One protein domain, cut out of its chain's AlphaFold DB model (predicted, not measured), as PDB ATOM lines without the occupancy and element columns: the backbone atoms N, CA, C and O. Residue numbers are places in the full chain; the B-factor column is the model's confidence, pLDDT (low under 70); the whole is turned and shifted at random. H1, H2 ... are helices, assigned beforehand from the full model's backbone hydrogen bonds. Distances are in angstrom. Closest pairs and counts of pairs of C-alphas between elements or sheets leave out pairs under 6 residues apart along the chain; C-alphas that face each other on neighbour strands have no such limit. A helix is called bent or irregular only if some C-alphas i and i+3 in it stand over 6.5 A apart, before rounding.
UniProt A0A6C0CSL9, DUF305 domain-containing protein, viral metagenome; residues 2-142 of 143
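This is residues 2 to 142 of the 143 residues of the protein "DUF305 domain-containing protein" of viral metagenome (UniProt A0A6C0CSL9). H5, the longest helix, folds back along H4 in a helical hairpin, and this hairpin stands across one end of a row of three helices, H1, H2 and H3, with H2 in the middle. The two lobes make a rough T, and their helices come near each other at few places, where the end of H1 and the start of H2 approach H4. The printed part has 141 residues with five named helices, H1 to H5 in chain order, and no named strand: all helix. It is loose, with a radius of gyration of the C-alphas of 18.5 A, and flat, spanning 50 by 46 by 24 A.

H5, residues 113 to 140, is 41.0 A long and ends at C-alpha 140 (56.640, 38.950, 31.120). H4, residues 85 to 107, is 32.9 A long. H1, residues 2 to 24, begins at C-alpha 2 (25.835, 10.768, 13.338) and is 31.3 A long. It has a kink of 40 degrees near residue 18 and is irregular, only just: C-alphas 17 and 20 are 6.9 A apart. H2 holds residues 36 to 56 and H3 residues 60 to 78.

H5 touches H4, opposite ways at a shallow tilt of 26 degrees; their closest C-alphas, of Ser 103 and Ala 119, are 5.2 A apart. H4 and H1 are close but not clearly touching, with the closest C-alphas, of Met 24 and Met 98, 5.6 A apart. H4 and H2 are close but not clearly touching too, at Leu 36 and Asn 87, whose C-alphas are 6.9 A apart. H2 forms a hairpin with H1, at a steep tilt of 42 degrees, closest at the C-alphas of Phe 9 and Ala 46, 4.9 A. It forms another with H3, at a shallow tilt of 23 degrees, closest at the C-alphas of Phe 47 and Thr 66, 5.3 A. H1 and H3 are apart. Every O i to N i+4 pair is within hydrogen-bond range in H2, H3, H4 and H5, and 16 of 19 are in H1.

The C-alphas farthest apart, of Pro 58 and Met 142, are 54.9 A apart. The printed part has no cut. The link from H1 to H2, 11 residues, is long. Residues 109 to 114, of which 113 to 114 belong to H5, stand free. The mean pLDDT of the printed part is 91.9; residues 140 to 142 are under 70.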
ATOM      1  N   TYR A   2      24.998  10.288  12.217       81.12
ATOM      2  CA  TYR A   2      25.835  10.768  13.338       81.12
ATOM      3  C   TYR A   2      27.342  10.848  13.045       81.12
ATOM      4  O   TYR A   2      27.992  11.802  13.460       81.12
ATOM      5  N   SER A   3      27.894   9.899  12.282       86.19
ATOM      6  CA  SER A   3      29.302   9.934  11.854       86.19
ATOM      7  C   SER A   3      29.634  11.138  10.965       86.19
ATOM      8  O   SER A   3      30.727  11.686  11.070       86.19
ATOM      9  N   MET A   4      28.688  11.573  10.128       88.12
ATOM     10  CA  MET A   4      28.837  12.740   9.254       88.12
ATOM     11  C   MET A   4      28.720  14.049  10.040       88.12
ATOM     12  O   MET A   4      29.520  14.955   9.850       88.12
ATOM     13  N   VAL A   5      27.775  14.133  10.979       89.50
ATOM     14  CA  VAL A   5      27.661  15.289  11.886       89.50
ATOM     15  C   VAL A   5      28.949  15.472  12.691       89.50
ATOM     16  O   VAL A   5      29.470  16.580  12.797       89.50
ATOM     17  N   LEU A   6      29.493  14.373  13.218       91.56
ATOM     18  CA  LEU A   6      30.738  14.395  13.976       91.56
ATOM     19  C   LEU A   6      31.930  14.824  13.111       91.56
ATOM     20  O   LEU A   6      32.738  15.637  13.556       91.56
ATOM     21  N   SER A   7      32.038  14.321  11.879       92.38
ATOM     22  CA  SER A   7      33.126  14.720  10.981       92.38
ATOM     23  C   SER A   7      33.022  16.187  10.560       92.38
ATOM     24  O   SER A   7      34.043  16.865  10.510       92.38
ATOM     25  N   MET A   8      31.814  16.712  10.330       91.44
ATOM     26  CA  MET A   8      31.595  18.136  10.050       91.44
ATOM     27  C   MET A   8      31.986  19.014  11.238       91.44
ATOM     28  O   MET A   8      32.654  20.033  11.055       91.44
ATOM     29  N   PHE A   9      31.610  18.613  12.454       94.62
ATOM     30  CA  PHE A   9      31.976  19.333  13.670       94.62
ATOM     31  C   PHE A   9      33.498  19.370  13.855       94.62
ATOM     32  O   PHE A   9      34.086  20.442  13.947       94.62
ATOM     33  N   LEU A  10      34.153  18.205  13.840       95.31
ATOM     34  CA  LEU A  10      35.603  18.117  14.026       95.31
ATOM     35  C   LEU A  10      36.363  18.802  12.887       95.31
ATOM     36  O   LEU A  10      37.330  19.515  13.136       95.31
ATOM     37  N   GLY A  11      35.906  18.628  11.646       94.69
ATOM     38  CA  GLY A  11      36.508  19.249  10.471       94.69
ATOM     39  C   GLY A  11      36.445  20.772  10.535       94.69
ATOM     40  O   GLY A  11      37.473  21.427  10.403       94.69
ATOM     41  N   SER A  12      35.266  21.343  10.798       93.62
ATOM     42  CA  SER A  12      35.104  22.800  10.920       93.62
ATOM     43  C   SER A  12      35.876  23.380  12.106       93.62
ATOM     44  O   SER A  12      36.504  24.429  11.961       93.62
ATOM     45  N   PHE A  13      35.911  22.676  13.241       95.50
ATOM     46  CA  PHE A  13      36.725  23.060  14.390       95.50
ATOM     47  C   PHE A  13      38.220  23.107  14.039       95.50
ATOM     48  O   PHE A  13      38.870  24.125  14.270       95.50
ATOM     49  N   ILE A  14      38.761  22.048  13.425       94.19
ATOM     50  CA  ILE A  14      40.178  21.974  13.028       94.19
ATOM     51  C   ILE A  14      40.510  23.045  11.985       94.19
ATOM     52  O   ILE A  14      41.539  23.710  12.101       94.19
ATOM     53  N   ILE A  15      39.638  23.237  10.991       93.19
ATOM     54  CA  ILE A  15      39.815  24.262   9.958       93.19
ATOM     55  C   ILE A  15      39.894  25.651  10.600       93.19
ATOM     56  O   ILE A  15      40.835  26.393  10.320       93.19
ATOM     57  N   GLN A  16      38.958  25.993  11.488       92.50
ATOM     58  CA  GLN A  16      38.957  27.313  12.118       92.50
ATOM     59  C   GLN A  16      40.099  27.508  13.105       92.50
ATOM     60  O   GLN A  16      40.656  28.600  13.163       92.50
ATOM     61  N   MET A  17      40.459  26.474  13.863       92.50
ATOM     62  CA  MET A  17      41.531  26.573  14.846       92.50
ATOM     63  C   MET A  17      42.903  26.706  14.178       92.50
ATOM     64  O   MET A  17      43.698  27.554  14.574       92.50
ATOM     65  N   TYR A  18      43.184  25.876  13.168       90.88
ATOM     66  CA  TYR A  18      44.549  25.688  12.678       90.88
ATOM     67  C   TYR A  18      44.768  26.083  11.230       90.88
ATOM     68  O   TYR A  18      45.906  26.347  10.885       90.88
ATOM     69  N   ILE A  19      43.752  26.104  10.365       90.94
ATOM     70  CA  ILE A  19      43.958  26.385   8.934       90.94
ATOM     71  C   ILE A  19      43.711  27.863   8.640       90.94
ATOM     72  O   ILE A  19      44.554  28.508   8.017       90.94
ATOM     73  N   MET A  20      42.606  28.436   9.121       88.75
ATOM     74  CA  MET A  20      42.271  29.831   8.810       88.75
ATOM     75  C   MET A  20      43.283  30.881   9.276       88.75
ATOM     76  O   MET A  20      43.509  31.820   8.509       88.75
ATOM     77  N   PRO A  21      43.962  30.740  10.428       87.88
ATOM     78  CA  PRO A  21      45.028  31.667  10.795       87.88
ATOM     79  C   PRO A  21      46.121  31.796   9.725       87.88
ATOM     80  O   PRO A  21      46.570  32.905   9.439       87.88
ATOM     81  N   PHE A  22      46.501  30.701   9.054       87.06
ATOM     82  CA  PHE A  22      47.488  30.743   7.965       87.06
ATOM     83  C   PHE A  22      46.955  31.409   6.699       87.06
ATOM     84  O   PHE A  22      47.728  31.984   5.938       87.06
ATOM     85  N   VAL A  23      45.647  31.332   6.462       86.12
ATOM     86  CA  VAL A  23      45.010  31.954   5.296       86.12
ATOM     87  C   VAL A  23      44.905  33.474   5.473       86.12
ATOM     88  O   VAL A  23      45.051  34.214   4.499       86.12
ATOM     89  N   MET A  24      44.651  33.943   6.700       82.94
ATOM     90  CA  MET A  24      44.231  35.325   6.971       82.94
ATOM     91  C   MET A  24      45.294  36.242   7.589       82.94
ATOM     92  O   MET A  24      45.022  37.433   7.733       82.94
ATOM     93  N   THR A  25      46.470  35.738   7.980       82.31
ATOM     94  CA  THR A  25      47.508  36.557   8.634       82.31
ATOM     95  C   THR A  25      48.685  36.904   7.716       82.31
ATOM     96  O   THR A  25      49.155  36.100   6.914       82.31
ATOM     97  N   SER A  26      49.232  38.120   7.875       77.69
ATOM     98  CA  SER A  26      50.314  38.622   7.009       77.69
ATOM     99  C   SER A  26      51.677  37.950   7.221       77.69
ATOM    100  O   SER A  26      52.488  37.886   6.296       77.69
ATOM    101  N   LYS A  27      51.970  37.510   8.448       80.38
ATOM    102  CA  LYS A  27      53.243  36.899   8.849       80.38
ATOM    103  C   LYS A  27      52.951  35.653   9.673       80.38
ATOM    104  O   LYS A  27      52.318  35.751  10.718       80.38
ATOM    105  N   VAL A  28      53.537  34.525   9.268       74.50
ATOM    106  CA  VAL A  28      53.409  33.234   9.972       74.50
ATOM    107  C   VAL A  28      53.880  33.319  11.427       74.50
ATOM    108  O   VAL A  28      53.319  32.670  12.297       74.50
ATOM    109  N   LYS A  29      54.865  34.179  11.724       78.25
ATOM    110  CA  LYS A  29      55.372  34.394  13.092       78.25
ATOM    111  C   LYS A  29      54.353  35.019  14.051       78.25
ATOM    112  O   LYS A  29      54.583  34.994  15.249       78.25
ATOM    113  N   HIS A  30      53.293  35.640  13.536       81.19
ATOM    114  CA  HIS A  30      52.238  36.234  14.360       81.19
ATOM    115  C   HIS A  30      51.089  35.250  14.616       81.19
ATOM    116  O   HIS A  30      50.149  35.605  15.317       81.19
ATOM    117  N   ILE A  31      51.141  34.049  14.029       79.19
ATOM    118  CA  ILE A  31      50.128  33.018  14.236       79.19
ATOM    119  C   ILE A  31      50.393  32.350  15.572       79.19
ATOM    120  O   ILE A  31      51.452  31.756  15.783       79.19
ATOM    121  N   GLN A  32      49.397  32.393  16.443       78.38
ATOM    122  CA  GLN A  32      49.425  31.650  17.691       78.38
ATOM    123  C   GLN A  32      48.957  30.223  17.436       78.38
ATOM    124  O   GLN A  32      47.953  30.011  16.760       78.38
ATOM    125  N   LEU A  33      49.642  29.217  17.973       71.38
ATOM    126  CA  LEU A  33      49.168  27.835  17.825       71.38
ATOM    127  C   LEU A  33      47.876  27.582  18.607       71.38
ATOM    128  O   LEU A  33      47.045  26.787  18.176       71.38
ATOM    129  N   PHE A  34      47.696  28.271  19.731       79.56
ATOM    130  CA  PHE A  34      46.512  28.154  20.565       79.56
ATOM    131  C   PHE A  34      46.150  29.514  21.152       79.56
ATOM    132  O   PHE A  34      47.027  30.251  21.587       79.56
ATOM    133  N   SER A  35      44.855  29.821  21.168       85.31
ATOM    134  CA  SER A  35      44.308  30.909  21.969       85.31
ATOM    135  C   SER A  35      42.867  30.612  22.357       85.31
ATOM    136  O   SER A  35      42.129  29.933  21.628       85.31
ATOM    137  N   LEU A  36      42.452  31.125  23.514       88.94
ATOM    138  CA  LEU A  36      41.103  30.897  24.026       88.94
ATOM    139  C   LEU A  36      40.032  31.519  23.130       88.94
ATOM    140  O   LEU A  36      39.007  30.884  22.881       88.94
ATOM    141  N   ASN A  37      40.277  32.699  22.558       89.25
ATOM    142  CA  ASN A  37      39.312  33.294  21.639       89.25
ATOM    143  C   ASN A  37      39.157  32.466  20.358       89.25
ATOM    144  O   ASN A  37      38.031  32.286  19.886       89.25
ATOM    145  N   LYS A  38      40.237  31.903  19.800       90.69
ATOM    146  CA  LYS A  38      40.125  30.996  18.643       90.69
ATOM    147  C   LYS A  38      39.428  29.698  18.998       90.69
ATOM    148  O   LYS A  38      38.621  29.207  18.206       90.69
ATOM    149  N   PHE A  39      39.663  29.173  20.194       93.62
ATOM    150  CA  PHE A  39      38.910  28.033  20.700       93.62
ATOM    151  C   PHE A  39      37.410  28.335  20.761       93.62
ATOM    152  O   PHE A  39      36.612  27.596  20.186       93.62
ATOM    153  N   TYR A  40      37.009  29.457  21.360       94.81
ATOM    154  CA  TYR A  40      35.592  29.803  21.450       94.81
ATOM    155  C   TYR A  40      34.953  30.044  20.080       94.81
ATOM    156  O   TYR A  40      33.877  29.512  19.800       94.81
ATOM    157  N   ASN A  41      35.633  30.782  19.199       93.44
ATOM    158  CA  ASN A  41      35.153  31.051  17.844       93.44
ATOM    159  C   ASN A  41      35.054  29.774  16.993       93.44
ATOM    160  O   ASN A  41      34.073  29.588  16.274       93.44
ATOM    161  N   SER A  42      36.031  28.867  17.081       95.38
ATOM    162  CA  SER A  42      36.016  27.607  16.322       95.38
ATOM    163  C   SER A  42      34.896  26.674  16.776       95.38
ATOM    164  O   SER A  42      34.214  26.098  15.930       95.38
ATOM    165  N   ILE A  43      34.626  26.582  18.082       96.62
ATOM    166  CA  ILE A  43      33.490  25.805  18.592       96.62
ATOM    167  C   ILE A  43      32.152  26.443  18.196       96.62
ATOM    168  O   ILE A  43      31.238  25.734  17.773       96.62
ATOM    169  N   PHE A  44      32.030  27.771  18.268       96.44
ATOM    170  CA  PHE A  44      30.823  28.474  17.825       96.44
ATOM    171  C   PHE A  44      30.515  28.202  16.339       96.44
ATOM    172  O   PHE A  44      29.374  27.902  15.970       96.44
ATOM    173  N   MET A  45      31.542  28.229  15.487       94.25
ATOM    174  CA  MET A  45      31.414  27.900  14.063       94.25
ATOM    175  C   MET A  45      31.070  26.422  13.840       94.25
ATOM    176  O   MET A  45      30.210  26.111  13.015       94.25
ATOM    177  N   ALA A  46      31.673  25.510  14.606       96.12
ATOM    178  CA  ALA A  46      31.359  24.087  14.528       96.12
ATOM    179  C   ALA A  46      29.897  23.800  14.909       96.12
ATOM    180  O   ALA A  46      29.206  23.062  14.202       96.12
ATOM    181  N   PHE A  47      29.375  24.450  15.955       96.81
ATOM    182  CA  PHE A  47      27.952  24.369  16.292       96.81
ATOM    183  C   PHE A  47      27.051  24.951  15.202       96.81
ATOM    184  O   PHE A  47      26.006  24.366  14.924       96.81
ATOM    185  N   SER A  48      27.461  26.035  14.541       95.25
ATOM    186  CA  SER A  48      26.693  26.643  13.445       95.25
ATOM    187  C   SER A  48      26.522  25.683  12.259       95.25
ATOM    188  O   SER A  48      25.439  25.588  11.685       95.25
ATOM    189  N   MET A  49      27.555  24.902  11.925       93.12
ATOM    190  CA  MET A  49      27.464  23.883  10.871       93.12
ATOM    191  C   MET A  49      26.522  22.735  11.248       93.12
ATOM    192  O   MET A  49      25.712  22.301  10.429       93.12
ATOM    193  N   VAL A  50      26.585  22.260  12.497       94.88
ATOM    194  CA  VAL A  50      25.670  21.212  12.984       94.88
ATOM    195  C   VAL A  50      24.232  21.732  13.083       94.88
ATOM    196  O   VAL A  50      23.294  20.987  12.812       94.88
ATOM    197  N   PHE A  51      24.044  23.012  13.405       95.62
ATOM    198  CA  PHE A  51      22.737  23.665  13.415       95.62
ATOM    199  C   PHE A  51      22.103  23.676  12.016       95.62
ATOM    200  O   PHE A  51      20.952  23.266  11.864       95.62
ATOM    201  N   ILE A  52      22.866  24.049  10.978       94.44
ATOM    202  CA  ILE A  52      22.402  24.001   9.579       94.44
ATOM    203  C   ILE A  52      22.008  22.574   9.182       94.44
ATOM    204  O   ILE A  52      20.958  22.376   8.565       94.44
ATOM    205  N   GLN A  53      22.802  21.572   9.570       92.38
ATOM    206  CA  GLN A  53      22.454  20.170   9.332       92.38
ATOM    207  C   GLN A  53      21.152  19.790  10.046       92.38
ATOM    208  O   GLN A  53      20.302  19.148   9.444       92.38
ATOM    209  N   GLY A  54      20.968  20.217  11.297       92.75
ATOM    210  CA  GLY A  54      19.752  19.957  12.068       92.75
ATOM    211  C   GLY A  54      18.491  20.594  11.478       92.75
ATOM    212  O   GLY A  54      17.403  20.080  11.718       92.75
ATOM    213  N   ILE A  55      18.625  21.677  10.699       94.38
ATOM    214  CA  ILE A  55      17.536  22.270   9.903       94.38
ATOM    215  C   ILE A  55      17.312  21.483   8.605       94.38
ATOM    216  O   ILE A  55      16.171  21.207   8.244       94.38
ATOM    217  N   THR A  56      18.396  21.150   7.900       93.19
ATOM    218  CA  THR A  56      18.357  20.510   6.571       93.19
ATOM    219  C   THR A  56      17.855  19.068   6.646       93.19
ATOM    220  O   THR A  56      17.067  18.636   5.810       93.19
ATOM    221  N   GLU A  57      18.274  18.343   7.681       91.56
ATOM    222  CA  GLU A  57      17.758  17.040   8.089       91.56
ATOM    223  C   GLU A  57      17.087  17.220   9.462       91.56
ATOM    224  O   GLU A  57      17.757  17.082  10.492       91.56
ATOM    225  N   PRO A  58      15.785  17.581   9.492       91.56
ATOM    226  CA  PRO A  58      15.106  18.063  10.689       91.56
ATOM    227  C   PRO A  58      15.304  17.170  11.915       91.56
ATOM    228  O   PRO A  58      14.750  16.076  12.019       91.56
ATOM    229  N   SER A  59      16.067  17.677  12.881       93.00
ATOM    230  CA  SER A  59      16.329  17.018  14.159       93.00
ATOM    231  C   SER A  59      16.255  18.033  15.291       93.00
ATOM    232  O   SER A  59      17.201  18.774  15.565       93.00
ATOM    233  N   ILE A  60      15.111  18.051  15.979       93.94
ATOM    234  CA  ILE A  60      14.825  18.990  17.076       93.94
ATOM    235  C   ILE A  60      15.889  18.889  18.176       93.94
ATOM    236  O   ILE A  60      16.337  19.906  18.699       93.94
ATOM    237  N   LEU A  61      16.341  17.672  18.490       94.00
ATOM    238  CA  LEU A  61      17.376  17.451  19.495       94.00
ATOM    239  C   LEU A  61      18.703  18.125  19.106       94.00
ATOM    240  O   LEU A  61      19.290  18.823  19.931       94.00
ATOM    241  N   LEU A  62      19.159  17.961  17.857       93.44
ATOM    242  CA  LEU A  62      20.390  18.601  17.372       93.44
ATOM    243  C   LEU A  62      20.268  20.125  17.365       93.44
ATOM    244  O   LEU A  62      21.210  20.814  17.752       93.44
ATOM    245  N   ILE A  63      19.106  20.654  16.984       95.88
ATOM    246  CA  ILE A  63      18.842  22.097  17.000       95.88
ATOM    247  C   ILE A  63      18.932  22.647  18.428       95.88
ATOM    248  O   ILE A  63      19.622  23.634  18.663       95.88
ATOM    249  N   ILE A  64      18.288  22.002  19.405       97.25
ATOM    250  CA  ILE A  64      18.303  22.470  20.799       97.25
ATOM    251  C   ILE A  64      19.722  22.431  21.375       97.25
ATOM    252  O   ILE A  64      20.167  23.408  21.976       97.25
ATOM    253  N   ILE A  65      20.449  21.329  21.164       95.38
ATOM    254  CA  ILE A  65      21.825  21.173  21.659       95.38
ATOM    255  C   ILE A  65      22.746  22.232  21.047       95.38
ATOM    256  O   ILE A  65      23.530  22.854  21.764       95.38
ATOM    257  N   THR A  66      22.652  22.457  19.736       96.06
ATOM    258  CA  THR A  66      23.509  23.431  19.046       96.06
ATOM    259  C   THR A  66      23.181  24.863  19.447       96.06
ATOM    260  O   THR A  66      24.106  25.617  19.721       96.06
ATOM    261  N   LEU A  67      21.904  25.232  19.587       97.44
ATOM    262  CA  LEU A  67      21.510  26.560  20.071       97.44
ATOM    263  C   LEU A  67      21.990  26.822  21.501       97.44
ATOM    264  O   LEU A  67      22.503  27.903  21.790       97.44
ATOM    265  N   PHE A  68      21.870  25.830  22.385       97.62
ATOM    266  CA  PHE A  68      22.386  25.934  23.748       97.62
ATOM    267  C   PHE A  68      23.913  26.095  23.761       97.62
ATOM    268  O   PHE A  68      24.434  26.995  24.421       97.62
ATOM    269  N   GLY A  69      24.629  25.288  22.970       96.44
ATOM    270  CA  GLY A  69      26.075  25.412  22.789       96.44
ATOM    271  C   GLY A  69      26.480  26.789  22.255       96.44
ATOM    272  O   GLY A  69      27.320  27.460  22.850       96.44
ATOM    273  N   MET A  70      25.833  27.267  21.190       97.12
ATOM    274  CA  MET A  70      26.077  28.597  20.624       97.12
ATOM    275  C   MET A  70      25.846  29.707  21.648       97.12
ATOM    276  O   MET A  70      26.619  30.658  21.679       97.12
ATOM    277  N   HIS A  71      24.831  29.590  22.506       97.25
ATOM    278  CA  HIS A  71      24.566  30.574  23.552       97.25
ATOM    279  C   HIS A  71      25.676  30.618  24.611       97.25
ATOM    280  O   HIS A  71      26.142  31.702  24.966       97.25
ATOM    281  N   ILE A  72      26.154  29.453  25.063       97.12
ATOM    282  CA  ILE A  72      27.286  29.350  25.998       97.12
ATOM    283  C   ILE A  72      28.537  29.983  25.388       97.12
ATOM    284  O   ILE A  72      29.158  30.850  26.004       97.12
ATOM    285  N   PHE A  73      28.901  29.577  24.172       96.75
ATOM    286  CA  PHE A  73      30.123  30.061  23.533       96.75
ATOM    287  C   PHE A  73      30.019  31.533  23.125       96.75
ATOM    288  O   PHE A  73      30.999  32.259  23.250       96.75
ATOM    289  N   TYR A  74      28.832  32.020  22.750       96.06
ATOM    290  CA  TYR A  74      28.579  33.452  22.576       96.06
ATOM    291  C   TYR A  74      28.914  34.238  23.846       96.06
ATOM    292  O   TYR A  74      29.582  35.268  23.770       96.06
ATOM    293  N   PHE A  75      28.491  33.756  25.020       97.00
ATOM    294  CA  PHE A  75      28.824  34.414  26.280       97.00
ATOM    295  C   PHE A  75      30.304  34.314  26.634       97.00
ATOM    296  O   PHE A  75      30.869  35.310  27.083       97.00
ATOM    297  N   ALA A  76      30.940  33.165  26.388       96.06
ATOM    298  CA  ALA A  76      32.378  33.009  26.587       96.06
ATOM    299  C   ALA A  76      33.178  34.025  25.750       96.06
ATOM    300  O   ALA A  76      34.057  34.698  26.286       96.06
ATOM    301  N   ILE A  77      32.803  34.212  24.476       94.50
ATOM    302  CA  ILE A  77      33.397  35.216  23.577       94.50
ATOM    303  C   ILE A  77      33.115  36.629  24.094       94.50
ATOM    304  O   ILE A  77      34.028  37.438  24.246       94.50
ATOM    305  N   LYS A  78      31.849  36.941  24.381       94.50
ATOM    306  CA  LYS A  78      31.422  38.298  24.745       94.50
ATOM    307  C   LYS A  78      32.051  38.797  26.041       94.50
ATOM    308  O   LYS A  78      32.378  39.975  26.134       94.50
ATOM    309  N   TYR A  79      32.187  37.922  27.030       95.00
ATOM    310  CA  TYR A  79      32.735  38.271  28.336       95.00
ATOM    311  C   TYR A  79      34.217  37.934  28.482       95.00
ATOM    312  O   TYR A  79      34.744  38.088  29.579       95.00
ATOM    313  N   GLN A  80      34.880  37.491  27.403       93.38
ATOM    314  CA  GLN A  80      36.298  37.115  27.419       93.38
ATOM    315  C   GLN A  80      36.600  36.137  28.567       93.38
ATOM    316  O   GLN A  80      37.543  36.299  29.338       93.38
ATOM    317  N   PHE A  81      35.733  35.131  28.723       93.38
ATOM    318  CA  PHE A  81      35.784  34.225  29.864       93.38
ATOM    319  C   PHE A  81      37.132  33.497  29.905       93.38
ATOM    320  O   PHE A  81      37.516  32.859  28.926       93.38
ATOM    321  N   MET A  82      37.837  33.586  31.035       92.75
ATOM    322  CA  MET A  82      39.171  33.001  31.252       92.75
ATOM    323  C   MET A  82      40.283  33.498  30.312       92.75
ATOM    324  O   MET A  82      41.360  32.913  30.314       92.75
ATOM    325  N   VAL A  83      40.064  34.558  29.532       92.56
ATOM    326  CA  VAL A  83      41.127  35.162  28.720       92.56
ATOM    327  C   VAL A  83      42.004  36.007  29.641       92.56
ATOM    328  O   VAL A  83      41.547  37.010  30.190       92.56
ATOM    329  N   ASP A  84      43.243  35.572  29.847       91.94
ATOM    330  CA  ASP A  84      44.255  36.321  30.593       91.94
ATOM    331  C   ASP A  84      44.976  37.355  29.707       91.94
ATOM    332  O   ASP A  84      44.727  37.471  28.503       91.94
ATOM    333  N   GLU A  85      45.852  38.148  30.328       92.06
ATOM    334  CA  GLU A  85      46.604  39.207  29.650       92.06
ATOM    335  C   GLU A  85      47.498  38.658  28.530       92.06
ATOM    336  O   GLU A  85      47.554  39.241  27.447       92.06
ATOM    337  N   GLU A  86      48.150  37.516  28.756       90.56
ATOM    338  CA  GLU A  86      49.010  36.885  27.757       90.56
ATOM    339  C   GLU A  86      48.199  36.462  26.527       90.56
ATOM    340  O   GLU A  86      48.507  36.886  25.410       90.56
ATOM    341  N   ASN A  87      47.111  35.707  26.719       90.38
ATOM    342  CA  ASN A  87      46.215  35.305  25.635       90.38
ATOM    343  C   ASN A  87      45.658  36.522  24.891       90.38
ATOM    344  O   ASN A  87      45.603  36.510  23.663       90.38
ATOM    345  N   TYR A  88      45.285  37.582  25.614       92.81
ATOM    346  CA  TYR A  88      44.803  38.821  25.012       92.81
ATOM    347  C   TYR A  88      45.846  39.452  24.078       92.81
ATOM    348  O   TYR A  88      45.532  39.764  22.927       92.81
ATOM    349  N   LEU A  89      47.091  39.615  24.535       93.38
ATOM    350  CA  LEU A  89      48.162  40.214  23.731       93.38
ATOM    351  C   LEU A  89      48.512  39.347  22.518       93.38
ATOM    352  O   LEU A  89      48.667  39.863  21.410       93.38
ATOM    353  N   LEU A  90      48.601  38.030  22.710       91.12
ATOM    354  CA  LEU A  90      48.867  37.068  21.642       91.12
ATOM    355  C   LEU A  90      47.764  37.103  20.566       91.12
ATOM    356  O   LEU A  90      48.077  37.147  19.372       91.12
ATOM    357  N   ASP A  91      46.491  37.158  20.973       90.62
ATOM    358  CA  ASP A  91      45.341  37.288  20.067       90.62
ATOM    359  C   ASP A  91      45.333  38.621  19.313       90.62
ATOM    360  O   ASP A  91      45.064  38.657  18.109       90.62
ATOM    361  N   MET A  92      45.642  39.730  19.991       94.62
ATOM    362  CA  MET A  92      45.680  41.049  19.359       94.62
ATOM    363  C   MET A  92      46.833  41.174  18.358       94.62
ATOM    364  O   MET A  92      46.644  41.748  17.286       94.62
ATOM    365  N   ILE A  93      47.996  40.568  18.621       93.06
ATOM    366  CA  ILE A  93      49.082  40.484  17.630       93.06
ATOM    367  C   ILE A  93      48.603  39.778  16.355       93.06
ATOM    368  O   ILE A  93      48.870  40.249  15.241       93.06
ATOM    369  N   GLU A  94      47.891  38.659  16.502       91.19
ATOM    370  CA  GLU A  94      47.359  37.904  15.369       91.19
ATOM    371  C   GLU A  94      46.302  38.717  14.605       91.19
ATOM    372  O   GLU A  94      46.403  38.863  13.385       91.19
ATOM    373  N   HIS A  95      45.336  39.315  15.310       91.94
ATOM    374  CA  HIS A  95      44.271  40.136  14.727       91.94
ATOM    375  C   HIS A  95      44.820  41.339  13.945       91.94
ATOM    376  O   HIS A  95      44.469  41.547  12.778       91.94
ATOM    377  N   HIS A  96      45.751  42.091  14.536       94.75
ATOM    378  CA  HIS A  96      46.429  43.201  13.863       94.75
ATOM    379  C   HIS A  96      47.174  42.727  12.611       94.75
ATOM    380  O   HIS A  96      47.149  43.392  11.575       94.75
ATOM    381  N   SER A  97      47.785  41.538  12.645       92.44
ATOM    382  CA  SER A  97      48.449  40.943  11.477       92.44
ATOM    383  C   SER A  97      47.492  40.698  10.303       92.44
ATOM    384  O   SER A  97      47.903  40.844   9.145       92.44
ATOM    385  N   MET A  98      46.225  40.357  10.569       91.38
ATOM    386  CA  MET A  98      45.196  40.211   9.529       91.38
ATOM    387  C   MET A  98      44.819  41.567   8.917       91.38
ATOM    388  O   MET A  98      44.674  41.690   7.694       91.38
ATOM    389  N   ALA A  99      44.718  42.610   9.749       93.31
ATOM    390  CA  ALA A  99      44.482  43.975   9.283       93.31
ATOM    391  C   ALA A  99      45.623  44.445   8.365       93.31
ATOM    392  O   ALA A  99      45.367  44.953   7.272       93.31
ATOM    393  N   LEU A 100      46.881  44.164   8.736       94.25
ATOM    394  CA  LEU A 100      48.046  44.467   7.901       94.25
ATOM    395  C   LEU A 100      47.988  43.774   6.531       94.25
ATOM    396  O   LEU A 100      48.284  44.405   5.515       94.25
ATOM    397  N   GLN A 101      47.613  42.489   6.474       92.50
ATOM    398  CA  GLN A 101      47.474  41.768   5.201       92.50
ATOM    399  C   GLN A 101      46.407  42.412   4.316       92.50
ATOM    400  O   GLN A 101      46.667  42.722   3.152       92.50
ATOM    401  N   THR A 102      45.221  42.645   4.879       93.75
ATOM    402  CA  THR A 102      44.081  43.195   4.141       93.75
ATOM    403  C   THR A 102      44.374  44.604   3.629       93.75
ATOM    404  O   THR A 102      44.112  44.902   2.464       93.75
ATOM    405  N   SER A 103      44.989  45.461   4.450       95.44
ATOM    406  CA  SER A 103      45.385  46.810   4.040       95.44
ATOM    407  C   SER A 103      46.446  46.799   2.936       95.44
ATOM    408  O   SER A 103      46.315  47.566   1.984       95.44
ATOM    409  N   LYS A 104      47.447  45.903   2.992       94.44
ATOM    410  CA  LYS A 104      48.439  45.742   1.909       94.44
ATOM    411  C   LYS A 104      47.772  45.366   0.588       94.44
ATOM    412  O   LYS A 104      47.996  46.032  -0.415       94.44
ATOM    413  N   GLN A 105      46.899  44.361   0.611       93.81
ATOM    414  CA  GLN A 105      46.165  43.909  -0.575       93.81
ATOM    415  C   GLN A 105      45.216  44.981  -1.131       93.81
ATOM    416  O   GLN A 105      45.023  45.087  -2.340       93.81
ATOM    417  N   LEU A 106      44.615  45.806  -0.269       95.00
ATOM    418  CA  LEU A 106      43.742  46.897  -0.703       95.00
ATOM    419  C   LEU A 106      44.516  48.011  -1.428       95.00
ATOM    420  O   LEU A 106      43.996  48.590  -2.379       95.00
ATOM    421  N   LEU A 107      45.753  48.298  -1.013       95.94
ATOM    422  CA  LEU A 107      46.586  49.357  -1.599       95.94
ATOM    423  C   LEU A 107      47.034  49.074  -3.042       95.94
ATOM    424  O   LEU A 107      47.361  50.026  -3.762       95.94
ATOM    425  N   GLU A 108      47.004  47.805  -3.461       95.38
ATOM    426  CA  GLU A 108      47.254  47.349  -4.837       95.38
ATOM    427  C   GLU A 108      46.062  47.609  -5.777       95.38
ATOM    428  O   GLU A 108      46.200  47.555  -6.997       95.38
ATOM    429  N   LYS A 109      44.883  47.917  -5.226       95.06
ATOM    430  CA  LYS A 109      43.659  48.162  -5.995       95.06
ATOM    431  C   LYS A 109      43.460  49.652  -6.285       95.06
ATOM    432  O   LYS A 109      44.007  50.536  -5.620       95.06
ATOM    433  N   SER A 110      42.609  49.934  -7.273       93.31
ATOM    434  CA  SER A 110      42.098  51.287  -7.504       93.31
ATOM    435  C   SER A 110      41.094  51.645  -6.404       93.31
ATOM    436  O   SER A 110      40.041  51.018  -6.290       93.31
ATOM    437  N   ILE A 111      41.451  52.619  -5.567       96.31
ATOM    438  CA  ILE A 111      40.683  53.075  -4.399       96.31
ATOM    439  C   ILE A 111      40.759  54.601  -4.289       96.31
ATOM    440  O   ILE A 111      41.675  55.226  -4.830       96.31
ATOM    441  N   THR A 112      39.820  55.204  -3.561       97.81
ATOM    442  CA  THR A 112      39.819  56.651  -3.302       97.81
ATOM    443  C   THR A 112      41.036  57.076  -2.472       97.81
ATOM    444  O   THR A 112      41.618  56.285  -1.722       97.81
ATOM    445  N   ILE A 113      41.418  58.354  -2.577       97.06
ATOM    446  CA  ILE A 113      42.539  58.937  -1.818       97.06
ATOM    447  C   ILE A 113      42.305  58.798  -0.308       97.06
ATOM    448  O   ILE A 113      43.229  58.471   0.437       97.06
ATOM    449  N   GLU A 114      41.065  58.991   0.141       97.94
ATOM    450  CA  GLU A 114      40.688  58.873   1.549       97.94
ATOM    451  C   GLU A 114      40.903  57.451   2.080       97.94
ATOM    452  O   GLU A 114      41.567  57.274   3.103       97.94
ATOM    453  N   THR A 115      40.437  56.435   1.345       97.88
ATOM    454  CA  THR A 115      40.625  55.024   1.713       97.88
ATOM    455  C   THR A 115      42.096  54.625   1.670       97.88
ATOM    456  O   THR A 115      42.565  53.911   2.554       97.88
ATOM    457  N   ARG A 116      42.861  55.120   0.686       97.56
ATOM    458  CA  ARG A 116      44.311  54.890   0.609       97.56
ATOM    459  C   ARG A 116      45.030  55.447   1.836       97.56
ATOM    460  O   ARG A 116      45.852  54.749   2.422       97.56
ATOM    461  N   ARG A 117      44.703  56.677   2.243       97.94
ATOM    462  CA  ARG A 117      45.276  57.304   3.442       97.94
ATOM    463  C   ARG A 117      44.935  56.509   4.701       97.94
ATOM    464  O   ARG A 117      45.819  56.265   5.513       97.94
ATOM    465  N   LEU A 118      43.685  56.062   4.841       97.94
ATOM    466  CA  LEU A 118      43.277  55.218   5.965       97.94
ATOM    467  C   LEU A 118      44.056  53.895   5.994       97.94
ATOM    468  O   LEU A 118      44.581  53.529   7.039       97.94
ATOM    469  N   ALA A 119      44.184  53.208   4.856       97.50
ATOM    470  CA  ALA A 119      44.917  51.946   4.777       97.50
ATOM    471  C   ALA A 119      46.403  52.107   5.144       97.50
ATOM    472  O   ALA A 119      46.935  51.277   5.875       97.50
ATOM    473  N   LEU A 120      47.061  53.184   4.700       97.69
ATOM    474  CA  LEU A 120      48.443  53.490   5.095       97.69
ATOM    475  C   LEU A 120      48.566  53.767   6.601       97.69
ATOM    476  O   LEU A 120      49.473  53.241   7.242       97.69
ATOM    477  N   ASN A 121      47.627  54.520   7.177       98.06
ATOM    478  CA  ASN A 121      47.609  54.792   8.617       98.06
ATOM    479  C   ASN A 121      47.406  53.513   9.444       98.06
ATOM    480  O   ASN A 121      48.047  53.350  10.483       98.06
ATOM    481  N   ILE A 122      46.535  52.604   8.986       97.56
ATOM    482  CA  ILE A 122      46.328  51.291   9.616       97.56
ATOM    483  C   ILE A 122      47.635  50.495   9.594       97.56
ATOM    484  O   ILE A 122      48.018  49.958  10.628       97.56
ATOM    485  N   LEU A 123      48.353  50.468   8.462       96.31
ATOM    486  CA  LEU A 123      49.638  49.768   8.374       96.31
ATOM    487  C   LEU A 123      50.651  50.280   9.398       96.31
ATOM    488  O   LEU A 123      51.231  49.484  10.131       96.31
ATOM    489  N   GLU A 124      50.840  51.597   9.465       97.31
ATOM    490  CA  GLU A 124      51.819  52.194  10.373       97.31
ATOM    491  C   GLU A 124      51.447  51.976  11.845       97.31
ATOM    492  O   GLU A 124      52.293  51.605  12.660       97.31
ATOM    493  N   THR A 125      50.181  52.208  12.195       97.69
ATOM    494  CA  THR A 125      49.733  52.176  13.593       97.69
ATOM    495  C   THR A 125      49.738  50.751  14.132       97.69
ATOM    496  O   THR A 125      50.310  50.491  15.188       97.69
ATOM    497  N   GLN A 126      49.181  49.804  13.374       97.38
ATOM    498  CA  GLN A 126      49.044  48.420  13.821       97.38
ATOM    499  C   GLN A 126      50.400  47.703  13.878       97.38
ATOM    500  O   GLN A 126      50.603  46.846  14.733       97.38
ATOM    501  N   GLU A 127      51.365  48.066  13.021       95.69
ATOM    502  CA  GLU A 127      52.727  47.522  13.112       95.69
ATOM    503  C   GLU A 127      53.456  48.005  14.377       95.69
ATOM    504  O   GLU A 127      54.124  47.203  15.034       95.69
ATOM    505  N   LYS A 128      53.278  49.273  14.777       96.94
ATOM    506  CA  LYS A 128      53.808  49.789  16.053       96.94
ATOM    507  C   LYS A 128      53.152  49.114  17.260       96.94
ATOM    508  O   LYS A 128      53.853  48.750  18.200       96.94
ATOM    509  N   GLU A 129      51.837  48.914  17.228       97.69
ATOM    510  CA  GLU A 129      51.097  48.234  18.302       97.69
ATOM    511  C   GLU A 129      51.543  46.772  18.459       97.69
ATOM    512  O   GLU A 129      51.777  46.323  19.579       97.69
ATOM    513  N   ILE A 130      51.779  46.044  17.359       94.94
ATOM    514  CA  ILE A 130      52.351  44.686  17.414       94.94
ATOM    515  C   ILE A 130      53.707  44.683  18.130       94.94
ATOM    516  O   ILE A 130      53.938  43.839  18.993       94.94
ATOM    517  N   GLN A 131      54.598  45.625  17.806       94.88
ATOM    518  CA  GLN A 131      55.911  45.718  18.455       94.88
ATOM    519  C   GLN A 131      55.796  46.019  19.954       94.88
ATOM    520  O   GLN A 131      56.571  45.495  20.756       94.88
ATOM    521  N   GLN A 132      54.826  46.847  20.348       96.50
ATOM    522  CA  GLN A 132      54.553  47.133  21.754       96.50
ATOM    523  C   GLN A 132      54.077  45.880  22.496       96.50
ATOM    524  O   GLN A 132      54.628  45.563  23.546       96.50
ATOM    525  N   MET A 133      53.119  45.139  21.933       95.62
ATOM    526  CA  MET A 133      52.610  43.901  22.532       95.62
ATOM    527  C   MET A 133      53.698  42.826  22.646       95.62
ATOM    528  O   MET A 133      53.836  42.208  23.697       95.62
ATOM    529  N   GLN A 134      54.533  42.660  21.614       93.12
ATOM    530  CA  GLN A 134      55.683  41.744  21.652       93.12
ATOM    531  C   GLN A 134      56.651  42.096  22.784       93.12
ATOM    532  O   GLN A 134      57.076  41.219  23.526       93.12
ATOM    533  N   LYS A 135      56.937  43.388  22.980       93.94
ATOM    534  CA  LYS A 135      57.804  43.842  24.071       93.94
ATOM    535  C   LYS A 135      57.213  43.560  25.459       93.94
ATOM    536  O   LYS A 135      57.970  43.262  26.379       93.94
ATOM    537  N   ILE A 136      55.892  43.678  25.618       93.94
ATOM    538  CA  ILE A 136      55.205  43.358  26.881       93.94
ATOM    539  C   ILE A 136      55.330  41.858  27.179       93.94
ATOM    540  O   ILE A 136      55.710  41.489  28.289       93.94
ATOM    541  N   LEU A 137      55.099  41.006  26.177       90.25
ATOM    542  CA  LEU A 137      55.229  39.551  26.305       90.25
ATOM    543  C   LEU A 137      56.667  39.120  26.623       90.25
ATOM    544  O   LEU A 137      56.885  38.332  27.540       90.25
ATOM    545  N   ASP A 138      57.662  39.674  25.925       85.69
ATOM    546  CA  ASP A 138      59.077  39.383  26.186       85.69
ATOM    547  C   ASP A 138      59.481  39.768  27.615       85.69
ATOM    548  O   ASP A 138      60.227  39.040  28.268       85.69
ATOM    549  N   PHE A 139      58.974  40.896  28.124       71.31
ATOM    550  CA  PHE A 139      59.203  41.318  29.504       71.31
ATOM    551  C   PHE A 139      58.566  40.363  30.517       71.31
ATOM    552  O   PHE A 139      59.218  39.998  31.492       71.31
ATOM    553  N   SER A 140      57.332  39.920  30.265       65.88
ATOM    554  CA  SER A 140      56.640  38.950  31.120       65.88
ATOM    555  C   SER A 140      57.370  37.605  31.197       65.88
ATOM    556  O   SER A 140      57.337  36.962  32.237       65.88
ATOM    557  N   ASN A 141      58.062  37.195  30.130       68.19
ATOM    558  CA  ASN A 141      58.820  35.938  30.076       68.19
ATOM    559  C   ASN A 141      60.179  35.985  30.806       68.19
ATOM    560  O   ASN A 141      60.863  34.964  30.893       68.19
ATOM    561  N   MET A 142      60.609  37.158  31.284       54.66
ATOM    562  CA  MET A 142      61.874  37.350  32.011       54.66
ATOM    563  C   MET A 142      61.707  37.446  33.537       54.66
ATOM    564  O   MET A 142      62.718  37.535  34.238       54.66
TER     565      MET A 142